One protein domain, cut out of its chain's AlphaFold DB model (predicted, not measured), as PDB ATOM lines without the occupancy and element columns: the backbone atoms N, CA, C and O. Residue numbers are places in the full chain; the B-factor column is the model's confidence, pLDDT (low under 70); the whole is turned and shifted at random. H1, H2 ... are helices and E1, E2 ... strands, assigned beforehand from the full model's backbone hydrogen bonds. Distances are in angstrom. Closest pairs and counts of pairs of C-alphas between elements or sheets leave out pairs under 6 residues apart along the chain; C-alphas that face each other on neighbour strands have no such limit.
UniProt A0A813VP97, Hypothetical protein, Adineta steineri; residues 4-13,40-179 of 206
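Overview. This is residues 4 to 13 and 40 to 179 of the 206 residues of the protein "Hypothetical protein" of Adineta steineri (UniProt A0A813VP97). The domain is a closed barrel of ten strands, E1 to E10, each strand beside the next along the chain and E10 beside E1 again, with the short helix H1 at one end of it. The long loop between E9 and E10 runs out from that same end, and its residues 157 to 162 stick out as an arm. The printed part has 150 residues, with one named helix and then ten named strands along it, and the barrel is antiparallel throughout. The class is mostly strand. The whole is compact, with a radius of gyration of the C-alphas of 15.9 A and spans of 42 by 40 by 32 A.

Along the chain. H1 is residues 4 to 10, 9.2 A from first to last C-alpha, and begins with C-alpha 4 at (174.666, 101.548, 122.223). After a cut, E1, residues 41 to 50, runs 27.4 A from C-alpha 41 at (164.869, 71.584, 128.254). E2 is residues 59 to 65, 19.8 A, and E3 is residues 75 to 84, 29.2 A. E4, residues 87 to 98, is the longest strand by residues, with 12, and spans 33.1 A. E5 is residues 105 to 108, 9.7 A, and E6 is residues 113 to 119, 19.0 A. E7, residues 122 to 129, spans 22.4 A, and E8, residues 132 to 141, spans 28.5 A. E9, residues 144 to 153, spans 29.4 A. E10, residues 167 to 177, spans 29.1 A and ends with C-alpha 177 at (168.606, 73.621, 133.861).

Arrangement. The strands E1 to E10 form a meander, each strand the antiparallel neighbour of the one before, and each two that follow each other are a hairpin. H1 is only just on the barrel, with 5 pairs of C-alphas within 10 A; in H1 every O i to N i+4 pair is within hydrogen-bond range. In the hairpin of E1 and E2, N 43 and O 63 are 2.8 A apart, within hydrogen-bond range like the pairs that follow. E2 and E3 have N 62 and O 81 at 2.8 A, and E3 and E4 have N 80 and O 92 at 2.8 A. E5 is beside residues 94 to 98 of E4, with N 97 and O 106 at 2.8 A. The pairing of E6 is staggered: it pairs with E5 over residues 113 to 116, N 107 and O 114 being 2.8 A apart, and with E7 over residues 117 to 119, N 119 and O 122 being 2.8 A apart. E5 and E7 are only just apart, the closest C-alphas being 8.3 A from each other. E7 and E8 have N 125 and O 136 at 2.8 A, E8 and E9 have N 137 and O 148 at 2.8 A, and E9 and E10 have N 147 and O 173 at 2.9 A. The ring is closed by E10 and E1, antiparallel at 150 degrees between their directions, with N 172 and O 48 at 2.8 A. Among the strands that are apart are E1 and E6, and E3 and E8.

Size, cuts and confidence. The C-alphas farthest apart are those of Asn 160 and Ser 179, 51.9 A. Residues 14 to 39 are cut out, and C-alphas 13 and 40 are 26.1 A apart across this cut. Of the links that are printed whole, the one from E9 to E10, residues 154 to 166, is long. Its residues 157 to 162 stand free. The mean pLDDT of the printed part is 86.2. It is under 70 at residues 4 to 13, 53 to 55 and 160 to 163, and H1 has a mean of 42.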
ATOM      1  N   PHE A   4     174.432 102.908 121.735       39.47
ATOM      2  CA  PHE A   4     174.666 101.548 122.223       39.47
ATOM      3  C   PHE A   4     173.442 100.866 122.845       39.47
ATOM      4  O   PHE A   4     173.226  99.676 122.610       39.47
ATOM      5  N   ARG A   5     172.564 101.611 123.537       41.00
ATOM      6  CA  ARG A   5     171.241 101.076 123.916       41.00
ATOM      7  C   ARG A   5     170.424 100.755 122.673       41.00
ATOM      8  O   ARG A   5     169.665  99.790 122.695       41.00
ATOM      9  N   LEU A   6     170.633 101.513 121.591       39.59
ATOM     10  CA  LEU A   6     170.102 101.200 120.273       39.59
ATOM     11  C   LEU A   6     170.692  99.885 119.751       39.59
ATOM     12  O   LEU A   6     169.904  99.025 119.415       39.59
ATOM     13  N   CYS A   7     172.011  99.658 119.751       39.25
ATOM     14  CA  CYS A   7     172.600  98.384 119.291       39.25
ATOM     15  C   CYS A   7     172.089  97.146 120.051       39.25
ATOM     16  O   CYS A   7     171.816  96.120 119.428       39.25
ATOM     17  N   LEU A   8     171.894  97.246 121.370       45.31
ATOM     18  CA  LEU A   8     171.332  96.149 122.158       45.31
ATOM     19  C   LEU A   8     169.823  95.988 121.901       45.31
ATOM     20  O   LEU A   8     169.369  94.874 121.670       45.31
ATOM     21  N   LEU A   9     169.056  97.085 121.814       44.38
ATOM     22  CA  LEU A   9     167.668  97.056 121.324       44.38
ATOM     23  C   LEU A   9     167.569  96.578 119.864       44.38
ATOM     24  O   LEU A   9     166.552  96.003 119.505       44.38
ATOM     25  N   PHE A  10     168.610  96.725 119.046       44.97
ATOM     26  CA  PHE A  10     168.696  96.269 117.652       44.97
ATOM     27  C   PHE A  10     169.066  94.786 117.544       44.97
ATOM     28  O   PHE A  10     168.588  94.106 116.645       44.97
ATOM     29  N   PHE A  11     169.792  94.236 118.521       45.34
ATOM     30  CA  PHE A  11     169.878  92.787 118.742       45.34
ATOM     31  C   PHE A  11     168.505  92.171 119.072       45.34
ATOM     32  O   PHE A  11     168.302  90.959 118.983       45.34
ATOM     33  N   LEU A  12     167.553  93.023 119.461       46.12
ATOM     34  CA  LEU A  12     166.270  92.665 120.046       46.12
ATOM     35  C   LEU A  12     165.056  93.165 119.235       46.12
ATOM     36  O   LEU A  12     163.942  92.701 119.485       46.12
ATOM     37  N   LEU A  13     165.249  93.984 118.198       34.81
ATOM     38  CA  LEU A  13     164.267  94.389 117.188       34.81
ATOM     39  C   LEU A  13     164.762  93.938 115.807       34.81
ATOM     40  O   LEU A  13     165.474  94.654 115.111       34.81
ATOM     41  N   THR A  40     168.013  69.612 125.164       93.31
ATOM     42  CA  THR A  40     166.562  69.743 125.345       93.31
ATOM     43  C   THR A  40     166.236  70.145 126.778       93.31
ATOM     44  O   THR A  40     166.722  69.523 127.724       93.31
ATOM     45  N   GLY A  41     165.389  71.156 126.962       94.25
ATOM     46  CA  GLY A  41     164.869  71.584 128.254       94.25
ATOM     47  C   GLY A  41     164.799  73.097 128.412       94.25
ATOM     48  O   GLY A  41     164.943  73.858 127.461       94.25
ATOM     49  N   ASN A  42     164.570  73.519 129.651       95.75
ATOM     50  CA  ASN A  42     164.541  74.923 130.034       95.75
ATOM     51  C   ASN A  42     165.820  75.266 130.794       95.75
ATOM     52  O   ASN A  42     166.206  74.552 131.723       95.75
ATOM     53  N   TRP A  43     166.437  76.378 130.427       96.25
ATOM     54  CA  TRP A  43     167.723  76.842 130.930       96.25
ATOM     55  C   TRP A  43     167.589  78.276 131.416       96.25
ATOM     56  O   TRP A  43     166.853  79.047 130.809       96.25
ATOM     57  N   SER A  44     168.271  78.655 132.495       96.69
ATOM     58  CA  SER A  44     168.301  80.045 132.951       96.69
ATOM     59  C   SER A  44     169.653  80.432 133.538       96.69
ATOM     60  O   SER A  44     170.297  79.618 134.200       96.69
ATOM     61  N   GLY A  45     170.085  81.666 133.281       95.56
ATOM     62  CA  GLY A  45     171.362  82.208 133.734       95.56
ATOM     63  C   GLY A  45     171.381  83.735 133.739       95.56
ATOM     64  O   GLY A  45     170.457  84.387 133.245       95.56
ATOM     65  N   VAL A  46     172.441  84.296 134.314       94.19
ATOM     66  CA  VAL A  46     172.726  85.739 134.318       94.19
ATOM     67  C   VAL A  46     173.532  86.082 133.068       94.19
ATOM     68  O   VAL A  46     174.347  85.275 132.622       94.19
ATOM     69  N   ILE A  47     173.276  87.254 132.487       92.12
ATOM     70  CA  ILE A  47     174.050  87.773 131.359       92.12
ATOM     71  C   ILE A  47     175.183  88.635 131.911       92.12
ATOM     72  O   ILE A  47     174.932  89.648 132.560       92.12
ATOM     73  N   GLU A  48     176.418  88.244 131.622       91.19
ATOM     74  CA  GLU A  48     177.618  89.022 131.908       91.19
ATOM     75  C   GLU A  48     178.100  89.678 130.614       91.19
ATOM     76  O   GLU A  48     178.441  88.985 129.656       91.19
ATOM     77  N   ALA A  49     178.106  91.008 130.560       88.69
ATOM     78  CA  ALA A  49     178.565  91.764 129.398       88.69
ATOM     79  C   ALA A  49     179.943  92.376 129.663       88.69
ATOM     80  O   ALA A  49     180.191  92.919 130.735       88.69
ATOM     81  N   TYR A  50     180.820  92.323 128.663       87.38
ATOM     82  CA  TYR A  50     182.161  92.891 128.707       87.38
ATOM     83  C   TYR A  50     182.357  93.817 127.497       87.38
ATOM     84  O   TYR A  50     182.213  93.340 126.369       87.38
ATOM     85  N   PRO A  51     182.709  95.104 127.694       86.19
ATOM     86  CA  PRO A  51     182.863  95.776 128.991       86.19
ATOM     87  C   PRO A  51     181.529  95.900 129.762       86.19
ATOM     88  O   PRO A  51     180.464  95.950 129.156       86.19
ATOM     89  N   GLU A  52     181.595  95.989 131.096       72.31
ATOM     90  CA  GLU A  52     180.450  95.909 132.038       72.31
ATOM     91  C   GLU A  52     179.369  97.010 131.890       72.31
ATOM     92  O   GLU A  52     178.382  97.031 132.624       72.31
ATOM     93  N   GLY A  53     179.510  97.937 130.939       59.53
ATOM     94  CA  GLY A  53     178.723  99.173 130.883       59.53
ATOM     95  C   GLY A  53     177.395  99.117 130.124       59.53
ATOM     96  O   GLY A  53     176.547  99.975 130.349       59.53
ATOM     97  N   GLU A  54     177.183  98.159 129.219       63.00
ATOM     98  CA  GLU A  54     176.082  98.283 128.244       63.00
ATOM     99  C   GLU A  54     174.771  97.643 128.692       63.00
ATOM    100  O   GLU A  54     173.693  98.177 128.425       63.00
ATOM    101  N   MET A  55     174.854  96.517 129.398       68.31
ATOM    102  CA  MET A  55     173.677  95.838 129.940       68.31
ATOM    103  C   MET A  55     173.408  96.251 131.391       68.31
ATOM    104  O   MET A  55     172.259  96.284 131.813       68.31
ATOM    105  N   GLY A  56     174.428  96.661 132.146       73.19
ATOM    106  CA  GLY A  56     174.292  96.855 133.588       73.19
ATOM    107  C   GLY A  56     174.013  95.535 134.321       73.19
ATOM    108  O   GLY A  56     173.832  94.474 133.718       73.19
ATOM    109  N   ALA A  57     174.002  95.583 135.650       80.69
ATOM    110  CA  ALA A  57     173.714  94.409 136.468       80.69
ATOM    111  C   ALA A  57     172.225  94.013 136.397       80.69
ATOM    112  O   ALA A  57     171.354  94.858 136.201       80.69
ATOM    113  N   GLY A  58     171.930  92.727 136.617       87.12
ATOM    114  CA  GLY A  58     170.555  92.244 136.809       87.12
ATOM    115  C   GLY A  58     169.849  91.721 135.554       87.12
ATOM    116  O   GLY A  58     168.646  91.445 135.608       87.12
ATOM    117  N   TRP A  59     170.568  91.545 134.440       93.00
ATOM    118  CA  TRP A  59     170.024  90.862 133.267       93.00
ATOM    119  C   TRP A  59     170.070  89.346 133.417       93.00
ATOM    120  O   TRP A  59     171.103  88.760 133.735       93.00
ATOM    121  N   THR A  60     168.948  88.698 133.129       95.00
ATOM    122  CA  THR A  60     168.841  87.237 133.091       95.00
ATOM    123  C   THR A  60     168.284  86.780 131.757       95.00
ATOM    124  O   THR A  60     167.482  87.473 131.124       95.00
ATOM    125  N   LYS A  61     168.706  85.591 131.331       94.62
ATOM    126  CA  LYS A  61     168.187  84.900 130.156       94.62
ATOM    127  C   LYS A  61     167.568  83.578 130.581       94.62
ATOM    128  O   LYS A  61     168.148  82.847 131.380       94.62
ATOM    129  N   THR A  62     166.414  83.265 130.013       96.06
ATOM    130  CA  THR A  62     165.824  81.929 130.006       96.06
ATOM    131  C   THR A  62     165.778  81.437 128.567       96.06
ATOM    132  O   THR A  62     165.398  82.192 127.675       96.06
ATOM    133  N   LEU A  63     166.155  80.185 128.332       96.19
ATOM    134  CA  LEU A  63     166.153  79.557 127.018       96.19
ATOM    135  C   LEU A  63     165.428  78.210 127.095       96.19
ATOM    136  O   LEU A  63     165.802  77.340 127.876       96.19
ATOM    137  N   GLU A  64     164.387  78.048 126.294       95.94
ATOM    138  CA  GLU A  64     163.687  76.786 126.080       95.94
ATOM    139  C   GLU A  64     164.152  76.182 124.760       95.94
ATOM    140  O   GLU A  64     164.026  76.802 123.702       95.94
ATOM    141  N   ILE A  65     164.681  74.965 124.831       95.25
ATOM    142  CA  ILE A  65     165.209  74.219 123.693       95.25
ATOM    143  C   ILE A  65     164.416  72.920 123.581       95.25
ATOM    144  O   ILE A  65     164.360  72.145 124.537       95.25
ATOM    145  N   GLY A  66     163.794  72.683 122.431       94.38
ATOM    146  CA  GLY A  66     163.160  71.404 122.121       94.38
ATOM    147  C   GLY A  66     164.156  70.371 121.585       94.38
ATOM    148  O   GLY A  66     165.351  70.634 121.455       94.38
ATOM    149  N   ASP A  67     163.658  69.186 121.238       93.19
ATOM    150  CA  ASP A  67     164.493  68.108 120.698       93.19
ATOM    151  C   ASP A  67     165.130  68.470 119.361       93.19
ATOM    152  O   ASP A  67     164.524  69.157 118.542       93.19
ATOM    153  N   TYR A  68     166.334  67.962 119.110       91.31
ATOM    154  CA  TYR A  68     167.039  68.199 117.854       91.31
ATOM    155  C   TYR A  68     166.191  67.782 116.627       91.31
ATOM    156  O   TYR A  68     165.667  66.662 116.600       91.31
ATOM    157  N   PRO A  69     166.072  68.626 115.579       93.19
ATOM    158  CA  PRO A  69     165.250  68.324 114.407       93.19
ATOM    159  C   PRO A  69     165.875  67.204 113.553       93.19
ATOM    160  O   PRO A  69     166.752  67.416 112.711       93.19
ATOM    161  N   MET A  70     165.415  65.967 113.757       91.81
ATOM    162  CA  MET A  70     165.943  64.786 113.058       91.81
ATOM    163  C   MET A  70     165.433  64.639 111.619       91.81
ATOM    164  O   MET A  70     166.129  64.056 110.787       91.81
ATOM    165  N   ALA A  71     164.246  65.164 111.312       94.50
ATOM    166  CA  ALA A  71     163.648  65.067 109.984       94.50
ATOM    167  C   ALA A  71     163.981  66.297 109.126       94.50
ATOM    168  O   ALA A  71     164.085  67.418 109.627       94.50
ATOM    169  N   ASN A  72     164.121  66.098 107.817       96.50
ATOM    170  CA  ASN A  72     164.242  67.215 106.883       96.50
ATOM    171  C   ASN A  72     162.969  68.071 106.918       96.50
ATOM    172  O   ASN A  72     161.864  67.537 107.016       96.50
ATOM    173  N   TYR A  73     163.139  69.386 106.807       96.69
ATOM    174  CA  TYR A  73     162.078  70.394 106.909       96.69
ATOM    175  C   TYR A  73     161.305  70.375 108.235       96.69
ATOM    176  O   TYR A  73     160.154  70.805 108.288       96.69
ATOM    177  N   SER A  74     161.923  69.874 109.308       97.00
ATOM    178  CA  SER A  74     161.349  69.922 110.653       97.00
ATOM    179  C   SER A  74     161.991  71.017 111.489       97.00
ATOM    180  O   SER A  74     163.135  71.413 111.254       97.00
ATOM    181  N   CYS A  75     161.237  71.500 112.470       97.19
ATOM    182  CA  CYS A  75     161.663  72.536 113.391       97.19
ATOM    183  C   CYS A  75     161.344  72.130 114.827       97.19
ATOM    184  O   CYS A  75     160.369  71.422 115.078       97.19
ATOM    185  N   THR A  76     162.141  72.640 115.754       96.38
ATOM    186  CA  THR A  76     161.960  72.491 117.194       96.38
ATOM    187  C   THR A  76     161.984  73.852 117.878       96.38
ATOM    188  O   THR A  76     162.463  74.832 117.301       96.38
ATOM    189  N   THR A  77     161.471  73.927 119.101       96.62
ATOM    190  CA  THR A  77     161.437  75.170 119.879       96.62
ATOM    191  C   THR A  77     162.850  75.658 120.196       96.62
ATOM    192  O   THR A  77     163.702  74.883 120.625       96.62
ATOM    193  N   LEU A  78     163.083  76.958 120.017       95.62
ATOM    194  CA  LEU A  78     164.257  77.668 120.515       95.62
ATOM    195  C   LEU A  78     163.808  79.037 121.045       95.62
ATOM    196  O   LEU A  78     164.009  80.072 120.414       95.62
ATOM    197  N   ARG A  79     163.131  79.052 122.193       94.88
ATOM    198  CA  ARG A  79     162.502  80.263 122.731       94.88
ATOM    199  C   ARG A  79     163.372  80.916 123.796       94.88
ATOM    200  O   ARG A  79     163.692  80.293 124.801       94.88
ATOM    201  N   GLY A  80     163.714  82.187 123.607       93.75
ATOM    202  CA  GLY A  80     164.473  82.992 124.562       93.75
ATOM    203  C   GLY A  80     163.604  84.033 125.267       93.75
ATOM    204  O   GLY A  80     162.803  84.712 124.632       93.75
ATOM    205  N   ILE A  81     163.796  84.213 126.570       94.19
ATOM    206  CA  ILE A  81     163.213  85.306 127.360       94.19
ATOM    207  C   ILE A  81     164.358  86.029 128.058       94.19
ATOM    208  O   ILE A  81     165.185  85.388 128.701       94.19
ATOM    209  N   MET A  82     164.403  87.352 127.957       92.81
ATOM    210  CA  MET A  82     165.358  88.184 128.684       92.81
ATOM    211  C   MET A  82     164.627  89.113 129.636       92.81
ATOM    212  O   MET A  82     163.632  89.756 129.273       92.81
ATOM    213  N   LYS A  83     165.136  89.180 130.863       93.00
ATOM    214  CA  LYS A  83     164.605  90.037 131.915       93.00
ATOM    215  C   LYS A  83     165.683  90.968 132.431       93.00
ATOM    216  O   LYS A  83     166.838  90.570 132.529       93.00
ATOM    217  N   GLU A  84     165.264  92.158 132.823       93.12
ATOM    218  CA  GLU A  84     166.063  93.126 133.567       93.12
ATOM    219  C   GLU A  84     165.357  93.343 134.904       93.12
ATOM    220  O   GLU A  84     164.194  93.755 134.909       93.12
ATOM    221  N   ASN A  85     166.021  93.036 136.023       92.19
ATOM    222  CA  ASN A  85     165.437  93.167 137.366       92.19
ATOM    223  C   ASN A  85     164.037  92.520 137.453       92.19
ATOM    224  O   ASN A  85     163.048  93.175 137.775       92.19
ATOM    225  N   ASP A  86     163.947  91.252 137.037       90.69
ATOM    226  CA  ASP A  86     162.721  90.436 136.954       90.69
ATOM    227  C   ASP A  86     161.622  90.912 135.989       90.69
ATOM    228  O   ASP A  86     160.660  90.179 135.738       90.69
ATOM    229  N   THR A  87     161.780  92.074 135.357       91.94
ATOM    230  CA  THR A  87     160.849  92.568 134.341       91.94
ATOM    231  C   THR A  87     161.206  91.973 132.988       91.94
ATOM    232  O   THR A  87     162.324  92.150 132.506       91.94
ATOM    233  N   VAL A  88     160.261  91.280 132.341       93.25
ATOM    234  CA  VAL A  88     160.456  90.786 130.968       93.25
ATOM    235  C   VAL A  88     160.644  91.979 130.040       93.25
ATOM    236  O   VAL A  88     159.746  92.802 129.881       93.25
ATOM    237  N   ARG A  89     161.828  92.066 129.437       91.56
ATOM    238  CA  ARG A  89     162.161  93.098 128.455       91.56
ATOM    239  C   ARG A  89     161.988  92.581 127.039       91.56
ATOM    240  O   ARG A  89     161.526  93.326 126.182       91.56
ATOM    241  N   ILE A  90     162.327  91.312 126.805       87.12
ATOM    242  CA  ILE A  90     162.265  90.695 125.482       87.12
ATOM    243  C   ILE A  90     161.802  89.244 125.580       87.12
ATOM    244  O   ILE A  90     162.302  88.482 126.406       87.12
ATOM    245  N   THR A  91     160.938  88.859 124.646       90.81
ATOM    246  CA  THR A  91     160.618  87.466 124.321       90.81
ATOM    247  C   THR A  91     160.932  87.224 122.847       90.81
ATOM    248  O   THR A  91     160.607  88.059 122.001       90.81
ATOM    249  N   LYS A  92     161.588  86.104 122.537       89.19
ATOM    250  CA  LYS A  92     161.915  85.659 121.181       89.19
ATOM    251  C   LYS A  92     161.495  84.210 120.992       89.19
ATOM    252  O   LYS A  92     162.080  83.319 121.599       89.19
ATOM    253  N   ASP A  93     160.525  83.987 120.117       94.06
ATOM    254  CA  ASP A  93     159.979  82.665 119.800       94.06
ATOM    255  C   ASP A  93     160.645  82.089 118.543       94.06
ATOM    256  O   ASP A  93     160.018  81.943 117.495       94.06
ATOM    257  N   TYR A  94     161.947  81.805 118.625       94.44
ATOM    258  CA  TYR A  94     162.663  81.213 117.498       94.44
ATOM    259  C   TYR A  94     162.410  79.709 117.385       94.44
ATOM    260  O   TYR A  94     161.945  79.043 118.317       94.44
ATOM    261  N   ARG A  95     162.760  79.157 116.222       96.75
ATOM    262  CA  ARG A  95     162.741  77.714 115.977       96.75
ATOM    263  C   ARG A  95     164.071  77.257 115.405       96.75
ATOM    264  O   ARG A  95     164.555  77.855 114.452       96.75
ATOM    265  N   LEU A  96     164.651  76.188 115.944       95.38
ATOM    266  CA  LEU A  96     165.793  75.527 115.313       95.38
ATOM    267  C   LEU A  96     165.260  74.539 114.277       95.38
ATOM    268  O   LEU A  96     164.532  73.610 114.616       95.38
ATOM    269  N   CYS A  97     165.614  74.746 113.017       96.69
ATOM    270  CA  CYS A  97     165.087  74.007 111.885       96.69
ATOM    271  C   CYS A  97     166.187  73.275 111.122       96.69
ATOM    272  O   CYS A  97     167.346  73.694 111.082       96.69
ATOM    273  N   ARG A  98     165.780  72.190 110.470       96.00
ATOM    274  CA  ARG A  98     166.583  71.436 109.516       96.00
ATOM    275  C   ARG A  98     165.971  71.563 108.133       96.00
ATOM    276  O   ARG A  98     164.791  71.291 107.959       96.00
ATOM    277  N   GLY A  99     166.768  71.953 107.152       96.19
ATOM    278  CA  GLY A  99     166.382  72.065 105.755       96.19
ATOM    279  C   GLY A  99     166.479  70.728 105.026       96.19
ATOM    280  O   GLY A  99     165.914  69.719 105.453       96.19
ATOM    281  N   ARG A 100     167.175  70.716 103.886       94.75
ATOM    282  CA  ARG A 100     167.207  69.569 102.961       94.75
ATOM    283  C   ARG A 100     168.115  68.423 103.407       94.75
ATOM    284  O   ARG A 100     168.028  67.333 102.843       94.75
ATOM    285  N   GLY A 101     169.008  68.656 104.365       91.25
ATOM    286  CA  GLY A 101     170.033  67.695 104.770       91.25
ATOM    287  C   GLY A 101     170.423  67.812 106.238       91.25
ATOM    288  O   GLY A 101     169.922  68.667 106.957       91.25
ATOM    289  N   ALA A 102     171.311  66.922 106.691       87.75
ATOM    290  CA  ALA A 102     171.808  66.907 108.075       87.75
ATOM    291  C   ALA A 102     172.559  68.173 108.481       87.75
ATOM    292  O   ALA A 102     172.437  68.602 109.622       87.75
ATOM    293  N   ASP A 103     173.268  68.768 107.526       88.12
ATOM    294  CA  ASP A 103     174.129  69.928 107.759       88.12
ATOM    295  C   ASP A 103     173.436  71.252 107.400       88.12
ATOM    296  O   ASP A 103     174.027  72.320 107.530       88.12
ATOM    297  N   ASP A 104     172.194  71.191 106.915       92.75
ATOM    298  CA  ASP A 104     171.399  72.354 106.521       92.75
ATOM    299  C   ASP A 104     170.560  72.809 107.718       92.75
ATOM    300  O   ASP A 104     169.363  72.542 107.787       92.75
ATOM    301  N   LEU A 105     171.212  73.400 108.720       94.12
ATOM    302  CA  LEU A 105     170.551  73.912 109.917       94.12
ATOM    303  C   LEU A 105     170.367  75.427 109.827       94.12
ATOM    304  O   LEU A 105     171.240  76.169 109.371       94.12
ATOM    305  N   TYR A 106     169.230  75.903 110.318       95.44
ATOM    306  CA  TYR A 106     168.953  77.329 110.434       95.44
ATOM    307  C   TYR A 106     168.053  77.611 111.634       95.44
ATOM    308  O   TYR A 106     167.257  76.772 112.046       95.44
ATOM    309  N   ILE A 107     168.175  78.805 112.200       95.25
ATOM    310  CA  ILE A 107     167.221  79.347 113.159       95.25
ATOM    311  C   ILE A 107     166.208  80.175 112.377       95.25
ATOM    312  O   ILE A 107     166.567  81.122 111.679       95.25
ATOM    313  N   ASP A 108     164.941  79.811 112.485       94.94
ATOM    314  CA  ASP A 108     163.827  80.586 111.965       94.94
ATOM    315  C   ASP A 108     163.382  81.618 113.005       94.94
ATOM    316  O   ASP A 108     163.053  81.272 114.145       94.94
ATOM    317  N   GLN A 109     163.403  82.886 112.600       88.62
ATOM    318  CA  GLN A 109     163.045  84.038 113.421       88.62
ATOM    319  C   GLN A 109     161.626  84.556 113.135       88.62
ATOM    320  O   GLN A 109     161.195  85.523 113.758       88.62
ATOM    321  N   GLY A 110     160.897  83.913 112.218       90.25
ATOM    322  CA  GLY A 110     159.574  84.313 111.747       90.25
ATOM    323  C   GLY A 110     159.644  85.110 110.445       90.25
ATOM    324  O   GLY A 110     159.089  84.686 109.434       90.25
ATOM    325  N   ASP A 111     160.339  86.249 110.452       86.50
ATOM    326  CA  ASP A 111     160.517  87.129 109.284       86.50
ATOM    327  C   ASP A 111     161.882  86.968 108.592       86.50
ATOM    328  O   ASP A 111     162.070  87.403 107.451       86.50
ATOM    329  N   ALA A 112     162.825  86.311 109.264       87.38
ATOM    330  CA  ALA A 112     164.172  86.054 108.790       87.38
ATOM    331  C   ALA A 112     164.632  84.637 109.155       87.38
ATOM    332  O   ALA A 112     164.083  83.974 110.034       87.38
ATOM    333  N   THR A 113     165.675  84.173 108.467       89.75
ATOM    334  CA  THR A 113     166.360  82.923 108.806       89.75
ATOM    335  C   THR A 113     167.831  83.206 109.040       89.75
ATOM    336  O   THR A 113     168.450  84.003 108.331       89.75
ATOM    337  N   LEU A 114     168.382  82.538 110.040       89.25
ATOM    338  CA  LEU A 114     169.775  82.631 110.420       89.25
ATOM    339  C   LEU A 114     170.426  81.272 110.194       89.25
ATOM    340  O   LEU A 114     170.077  80.304 110.862       89.25
ATOM    341  N   ALA A 115     171.357  81.188 109.248       92.06
ATOM    342  CA  ALA A 115     172.118  79.963 109.036       92.06
ATOM    343  C   ALA A 115     172.923  79.631 110.297       92.06
ATOM    344  O   ALA A 115     173.586  80.503 110.863       92.06
ATOM    345  N   VAL A 116     172.876  78.372 110.725       93.75
ATOM    346  CA  VAL A 116     173.646  77.898 111.875       93.75
ATOM    347  C   VAL A 116     174.404  76.640 111.513       93.75
ATOM    348  O   VAL A 116     174.004  75.877 110.639       93.75
ATOM    349  N   GLN A 117     175.511  76.413 112.204       91.38
ATOM    350  CA  GLN A 117     176.319  75.226 112.007       91.38
ATOM    351  C   GLN A 117     176.565  74.536 113.336       91.38
ATOM    352  O   GLN A 117     176.862  75.171 114.346       91.38
ATOM    353  N   TRP A 118     176.488  73.210 113.308       87.81
ATOM    354  CA  TRP A 118     176.967  72.389 114.404       87.81
ATOM    355  C   TRP A 118     178.458  72.085 114.211       87.81
ATOM    356  O   TRP A 118     178.866  71.506 113.200       87.81
ATOM    357  N   MET A 119     179.278  72.474 115.184       87.19
ATOM    358  CA  MET A 119     180.712  72.202 115.236       87.19
ATOM    359  C   MET A 119     181.024  71.434 116.520       87.19
ATOM    360  O   MET A 119     181.092  72.019 117.599       87.19
ATOM    361  N   ASN A 120     181.221  70.119 116.402       85.69
ATOM    362  CA  ASN A 120     181.384  69.191 117.529       85.69
ATOM    363  C   ASN A 120     180.194  69.228 118.506       85.69
ATOM    364  O   ASN A 120     179.149  68.655 118.222       85.69
ATOM    365  N   ASP A 121     180.356  69.881 119.650       85.88
ATOM    366  CA  ASP A 121     179.381  70.063 120.724       85.88
ATOM    367  C   ASP A 121     178.910  71.523 120.835       85.88
ATOM    368  O   ASP A 121     178.338  71.911 121.854       85.88
ATOM    369  N   VAL A 122     179.169  72.336 119.803       91.50
ATOM    370  CA  VAL A 122     178.862  73.769 119.763       91.50
ATOM    371  C   VAL A 122     177.934  74.079 118.592       91.50
ATOM    372  O   VAL A 122     178.249  73.770 117.444       91.50
ATOM    373  N   LEU A 123     176.818  74.751 118.863       92.38
ATOM    374  CA  LEU A 123     175.990  75.389 117.839       92.38
ATOM    375  C   LEU A 123     176.520  76.801 117.618       92.38
ATOM    376  O   LEU A 123     176.640  77.573 118.569       92.38
ATOM    377  N   VAL A 124     176.834  77.145 116.375       94.06
ATOM    378  CA  VAL A 124     177.368  78.458 116.015       94.06
ATOM    379  C   VAL A 124     176.437  79.150 115.037       94.06
ATOM    380  O   VAL A 124     176.066  78.586 114.010       94.06
ATOM    381  N   ALA A 125     176.081  80.386 115.368       92.44
ATOM    382  CA  ALA A 125     175.162  81.223 114.618       92.44
ATOM    383  C   ALA A 125     175.838  82.571 114.303       92.44
ATOM    384  O   ALA A 125     175.799  83.492 115.126       92.44
ATOM    385  N   PRO A 126     176.516  82.694 113.146       90.00
ATOM    386  CA  PRO A 126     177.095  83.953 112.701       90.00
ATOM    387  C   PRO A 126     176.033  84.825 112.027       90.00
ATOM    388  O   PRO A 126     175.298  84.359 111.161       90.00
ATOM    389  N   PHE A 127     175.998  86.115 112.344       85.50
ATOM    390  CA  PHE A 127     175.113  87.064 111.676       85.50
ATOM    391  C   PHE A 127     175.765  88.421 111.479       85.50
ATOM    392  O   PHE A 127     176.688  88.818 112.187       85.50
ATOM    393  N   LYS A 128     175.267  89.126 110.468       84.94
ATOM    394  CA  LYS A 128     175.677  90.477 110.112       84.94
ATOM    395  C   LYS A 128     174.458  91.370 110.097       84.94
ATOM    396  O   LYS A 128     173.442  91.000 109.512       84.94
ATOM    397  N   PHE A 129     174.571  92.540 110.703       77.88
ATOM    398  CA  PHE A 129     173.512  93.529 110.685       77.88
ATOM    399  C   PHE A 129     174.084  94.927 110.908       77.88
ATOM    400  O   PHE A 129     174.856  95.131 111.834       77.88
ATOM    401  N   ASN A 130     173.696  95.888 110.067       83.62
ATOM    402  CA  ASN A 130     174.030  97.307 110.219       83.62
ATOM    403  C   ASN A 130     175.520  97.597 110.522       83.62
ATOM    404  O   ASN A 130     175.847  98.315 111.461       83.62
ATOM    405  N   GLY A 131     176.435  96.986 109.759       83.81
ATOM    406  CA  GLY A 131     177.880  97.169 109.954       83.81
ATOM    407  C   GLY A 131     178.456  96.459 111.185       83.81
ATOM    408  O   GLY A 131     179.634  96.628 111.483       83.81
ATOM    409  N   VAL A 132     177.661  95.644 111.877       84.19
ATOM    410  CA  VAL A 132     178.083  94.778 112.979       84.19
ATOM    411  C   VAL A 132     178.127  93.336 112.495       84.19
ATOM    412  O   VAL A 132     177.212  92.855 111.822       84.19
ATOM    413  N   PHE A 133     179.185  92.628 112.872       87.88
ATOM    414  CA  PHE A 133     179.271  91.181 112.768       87.88
ATOM    415  C   PHE A 133     179.238  90.586 114.172       87.88
ATOM    416  O   PHE A 133     179.984  91.005 115.055       87.88
ATOM    417  N   ALA A 134     178.364  89.611 114.382       87.94
ATOM    418  CA  ALA A 134     178.249  88.911 115.643       87.94
ATOM    419  C   ALA A 134     178.275  87.402 115.425       87.94
ATOM    420  O   ALA A 134     177.807  86.881 114.409       87.94
ATOM    421  N   VAL A 135     178.826  86.694 116.402       91.31
ATOM    422  CA  VAL A 135     178.842  85.236 116.430       91.31
ATOM    423  C   VAL A 135     178.304  84.794 117.777       91.31
ATOM    424  O   VAL A 135     178.928  85.058 118.802       91.31
ATOM    425  N   SER A 136     177.155  84.119 117.765       93.12
ATOM    426  CA  SER A 136     176.650  83.403 118.934       93.12
ATOM    427  C   SER A 136     177.152  81.962 118.898       93.12
ATOM    428  O   SER A 136     177.128  81.305 117.853       93.12
ATOM    429  N   ARG A 137     177.637  81.482 120.039       95.25
ATOM    430  CA  ARG A 137     178.083  80.113 120.266       95.25
ATOM    431  C   ARG A 137     177.334  79.571 121.464       95.25
ATOM    432  O   ARG A 137     177.409  80.146 122.541       95.25
ATOM    433  N   LEU A 138     176.664  78.447 121.282       94.69
ATOM    434  CA  LEU A 138     175.981  77.730 122.347       94.69
ATOM    435  C   LEU A 138     176.691  76.388 122.542       94.69
ATOM    436  O   LEU A 138     176.997  75.717 121.559       94.69
ATOM    437  N   ARG A 139     177.013  76.010 123.779       94.56
ATOM    438  CA  ARG A 139     177.766  74.789 124.095       94.56
ATOM    439  C   ARG A 139     177.281  74.173 125.396       94.56
ATOM    440  O   ARG A 139     177.015  74.879 126.359       94.56
ATOM    441  N   MET A 140     177.258  72.846 125.459       92.56
ATOM    442  CA  MET A 140     177.078  72.130 126.723       92.56
ATOM    443  C   MET A 140     178.415  71.818 127.397       92.56
ATOM    444  O   MET A 140     179.319  71.267 126.770       92.56
ATOM    445  N   ARG A 141     178.514  72.103 128.698       91.69
ATOM    446  CA  ARG A 141     179.627  71.703 129.568       91.69
ATOM    447  C   ARG A 141     179.077  71.058 130.840       91.69
ATOM    448  O   ARG A 141     178.740  71.739 131.807       91.69
ATOM    449  N   GLY A 142     178.978  69.728 130.839       90.94
ATOM    450  CA  GLY A 142     178.301  68.998 131.914       90.94
ATOM    451  C   GLY A 142     176.824  69.394 131.977       90.94
ATOM    452  O   GLY A 142     176.116  69.240 130.986       90.94
ATOM    453  N   ASP A 143     176.393  69.956 133.107       92.19
ATOM    454  CA  ASP A 143     175.016  70.426 133.337       92.19
ATOM    455  C   ASP A 143     174.829  71.938 133.111       92.19
ATOM    456  O   ASP A 143     173.828  72.522 133.541       92.19
ATOM    457  N   ILE A 144     175.807  72.590 132.477       95.06
ATOM    458  CA  ILE A 144     175.780  74.020 132.165       95.06
ATOM    459  C   ILE A 144     175.674  74.195 130.655       95.06
ATOM    460  O   ILE A 144     176.469  73.637 129.896       95.06
ATOM    461  N   LEU A 145     174.708  75.004 130.235       96.06
ATOM    462  CA  LEU A 145     174.598  75.496 128.872       96.06
ATOM    463  C   LEU A 145     175.271  76.873 128.807       96.06
ATOM    464  O   LEU A 145     174.780  77.843 129.382       96.06
ATOM    465  N   GLU A 146     176.418  76.938 128.144       95.94
ATOM    466  CA  GLU A 146     177.200  78.155 127.940       95.94
ATOM    467  C   GLU A 146     176.778  78.816 126.630       95.94
ATOM    468  O   GLU A 146     176.850  78.190 125.570       95.94
ATOM    469  N   GLU A 147     176.377  80.080 126.690       95.12
ATOM    470  CA  GLU A 147     176.224  80.931 125.518       95.12
ATOM    471  C   GLU A 147     177.259  82.049 125.548       95.12
ATOM    472  O   GLU A 147     177.406  82.760 126.541       95.12
ATOM    473  N   GLU A 148     177.966  82.200 124.438       94.31
ATOM    474  CA  GLU A 148     178.939  83.254 124.202       94.31
ATOM    475  C   GLU A 148     178.514  84.032 122.959       94.31
ATOM    476  O   GLU A 148     178.279  83.443 121.903       94.31
ATOM    477  N   ILE A 149     178.425  85.355 123.068       90.75
ATOM    478  CA  ILE A 149     178.143  86.239 121.937       90.75
ATOM    479  C   ILE A 149     179.306  87.207 121.801       90.75
ATOM    480  O   ILE A 149     179.515  88.062 122.659       90.75
ATOM    481  N   VAL A 150     180.053  87.072 120.709       90.88
ATOM    482  CA  VAL A 150     181.129  88.000 120.354       90.88
ATOM    483  C   VAL A 150     180.603  88.968 119.312       90.88
ATOM    484  O   VAL A 150     180.115  88.537 118.267       90.88
ATOM    485  N   ILE A 151     180.734  90.263 119.582       88.75
ATOM    486  CA  ILE A 151     180.311  91.339 118.687       88.75
ATOM    487  C   ILE A 151     181.551  92.101 118.221       88.75
ATOM    488  O   ILE A 151     182.430  92.436 119.011       88.75
ATOM    489  N   THR A 152     181.632  92.389 116.928       90.19
ATOM    490  CA  THR A 152     182.724  93.133 116.293       90.19
ATOM    491  C   THR A 152     182.174  94.016 115.179       90.19
ATOM    492  O   THR A 152     181.064  93.819 114.687       90.19
ATOM    493  N   ASP A 153     182.981  94.972 114.737       89.50
ATOM    494  CA  ASP A 153     182.735  95.678 113.486       89.50
ATOM    495  C   ASP A 153     182.786  94.734 112.287       89.50
ATOM    496  O   ASP A 153     183.694  93.904 112.169       89.50
ATOM    497  N   ASP A 154     181.839  94.904 111.366       86.69
ATOM    498  CA  ASP A 154     181.871  94.284 110.048       86.69
ATOM    499  C   ASP A 154     182.816  95.072 109.135       86.69
ATOM    500  O   ASP A 154     182.409  95.881 108.301       86.69
ATOM    501  N   THR A 155     184.118  94.860 109.329       82.25
ATOM    502  CA  THR A 155     185.138  95.441 108.453       82.25
ATOM    503  C   THR A 155     185.349  94.522 107.248       82.25
ATOM    504  O   THR A 155     185.705  93.354 107.434       82.25
ATOM    505  N   PRO A 156     185.157  95.001 106.004       77.44
ATOM    506  CA  PRO A 156     185.378  94.179 104.823       77.44
ATOM    507  C   PRO A 156     186.840  93.731 104.743       77.44
ATOM    508  O   PRO A 156     187.764  94.499 105.013       77.44
ATOM    509  N   ALA A 157     187.056  92.479 104.336       75.62
ATOM    510  CA  ALA A 157     188.400  91.970 104.102       75.62
ATOM    511  C   ALA A 157     189.069  92.758 102.966       75.62
ATOM    512  O   ALA A 157     188.579  92.770 101.835       75.62
ATOM    513  N   VAL A 158     190.206  93.395 103.254       75.44
ATOM    514  CA  VAL A 158     191.050  94.012 102.226       75.44
ATOM    515  C   VAL A 158     192.000  92.945 101.683       75.44
ATOM    516  O   VAL A 158     192.603  92.184 102.442       75.44
ATOM    517  N   LYS A 159     192.118  92.854 100.355       71.19
ATOM    518  CA  LYS A 159     192.936  91.840  99.672       71.19
ATOM    519  C   LYS A 159     194.371  91.837 100.222       71.19
ATOM    520  O   LYS A 159     195.012  92.882 100.261       71.19
ATOM    521  N   ASN A 160     194.874  90.653 100.580       68.25
ATOM    522  CA  ASN A 160     196.221  90.411 101.120       68.25
ATOM    523  C   ASN A 160     196.519  91.044 102.493       68.25
ATOM    524  O   ASN A 160     197.685  91.132 102.873       68.25
ATOM    525  N   VAL A 161     195.498  91.449 103.253       68.81
ATOM    526  CA  VAL A 161     195.664  91.958 104.620       68.81
ATOM    527  C   VAL A 161     194.947  91.032 105.594       68.81
ATOM    528  O   VAL A 161     193.763  90.736 105.437       68.81
ATOM    529  N   LEU A 162     195.669  90.582 106.622       65.44
ATOM    530  CA  LEU A 162     195.050  89.964 107.790       65.44
ATOM    531  C   LEU A 162     194.236  91.042 108.507       65.44
ATOM    532  O   LEU A 162     194.796  91.934 109.142       65.44
ATOM    533  N   VAL A 163     192.912  90.980 108.384       65.38
ATOM    534  CA  VAL A 163     192.030  91.839 109.172       65.38
ATOM    535  C   VAL A 163     191.989  91.276 110.584       65.38
ATOM    536  O   VAL A 163     191.419  90.213 110.828       65.38
ATOM    537  N   SER A 164     192.628  91.980 111.518       72.19
ATOM    538  CA  SER A 164     192.464  91.708 112.941       72.19
ATOM    539  C   SER A 164     191.048  92.103 113.340       72.19
ATOM    540  O   SER A 164     190.699  93.281 113.343       72.19
ATOM    541  N   VAL A 165     190.237  91.113 113.690       76.31
ATOM    542  CA  VAL A 165     188.901  91.333 114.239       76.31
ATOM    543  C   VAL A 165     189.060  91.755 115.698       76.31
ATOM    544  O   VAL A 165     189.595  90.997 116.506       76.31
ATOM    545  N   ARG A 166     188.636  92.974 116.041       83.19
ATOM    546  CA  ARG A 166     188.649  93.464 117.423       83.19
ATOM    547  C   ARG A 166     187.246  93.340 117.997       83.19
ATOM    548  O   ARG A 166     186.344  94.050 117.565       83.19
ATOM    549  N   ALA A 167     187.083  92.460 118.983       84.44
ATOM    550  CA  ALA A 167     185.827  92.358 119.713       84.44
ATOM    551  C   ALA A 167     185.485  93.716 120.348       84.44
ATOM    552  O   ALA A 167     186.312  94.309 121.047       84.44
ATOM    553  N   ARG A 168     184.280  94.204 120.058       85.31
ATOM    554  CA  ARG A 168     183.674  95.372 120.698       85.31
ATOM    555  C   ARG A 168     183.080  94.989 122.039       85.31
ATOM    556  O   ARG A 168     183.357  95.646 123.034       85.31
ATOM    557  N   SER A 169     182.314  93.903 122.044       85.88
ATOM    558  CA  SER A 169     181.727  93.360 123.255       85.88
ATOM    559  C   SER A 169     181.677  91.838 123.232       85.88
ATOM    560  O   SER A 169     181.707  91.191 122.178       85.88
ATOM    561  N   LEU A 170     181.655  91.275 124.435       87.81
ATOM    562  CA  LEU A 170     181.547  89.853 124.717       87.81
ATOM    563  C   LEU A 170     180.438  89.669 125.744       87.81
ATOM    564  O   LEU A 170     180.528  90.222 126.837       87.81
ATOM    565  N   HIS A 171     179.412  88.892 125.414       88.69
ATOM    566  CA  HIS A 171     178.387  88.505 126.378       88.69
ATOM    567  C   HIS A 171     178.541  87.027 126.709       88.69
ATOM    568  O   HIS A 171     178.535  86.187 125.809       88.69
ATOM    569  N   LEU A 172     178.672  86.725 127.995       92.88
ATOM    570  CA  LEU A 172     178.765  85.377 128.531       92.88
ATOM    571  C   LEU A 172     177.512  85.070 129.336       92.88
ATOM    572  O   LEU A 172     177.050  85.877 130.142       92.88
ATOM    573  N   ILE A 173     176.950  83.890 129.110       95.00
ATOM    574  CA  ILE A 173     175.755  83.432 129.804       95.00
ATOM    575  C   ILE A 173     175.987  81.981 130.190       95.00
ATOM    576  O   ILE A 173     176.084  81.101 129.336       95.00
ATOM    577  N   GLN A 174     176.070  81.721 131.490       96.31
ATOM    578  CA  GLN A 174     176.127  80.364 132.020       96.31
ATOM    579  C   GLN A 174     174.749  79.990 132.542       96.31
ATOM    580  O   GLN A 174     174.302  80.478 133.580       96.31
ATOM    581  N   MET A 175     174.051  79.135 131.800       97.06
ATOM    582  CA  MET A 175     172.687  78.751 132.120       97.06
ATOM    583  C   MET A 175     172.644  77.372 132.769       97.06
ATOM    584  O   MET A 175     173.284  76.422 132.319       97.06
ATOM    585  N   ARG A 176     171.831  77.248 133.816       96.62
ATOM    586  CA  ARG A 176     171.527  75.976 134.476       96.62
ATOM    587  C   ARG A 176     170.122  75.528 134.122       96.62
ATOM    588  O   ARG A 176     169.232  76.349 133.896       96.62
ATOM    589  N   ARG A 177     169.921  74.214 134.100       95.06
ATOM    590  CA  ARG A 177     168.606  73.621 133.861       95.06
ATOM    591  C   ARG A 177     167.630  74.052 134.957       95.06
ATOM    592  O   ARG A 177     167.924  73.914 136.143       95.06
ATOM    593  N   ILE A 178     166.456  74.531 134.561       93.75
ATOM    594  CA  ILE A 178     165.349  74.813 135.474       93.75
ATOM    595  C   ILE A 178     164.293  73.715 135.327       93.75
ATOM    596  O   ILE A 178     163.803  73.430 134.234       93.75
ATOM    597  N   SER A 179     163.961  73.052 136.433       82.00
ATOM    598  CA  SER A 179     162.908  72.035 136.449       82.00
ATOM    599  C   SER A 179     161.552  72.672 136.149       82.00
ATOM    600  O   SER A 179     161.248  73.754 136.656       82.00
TER     601      SER A 179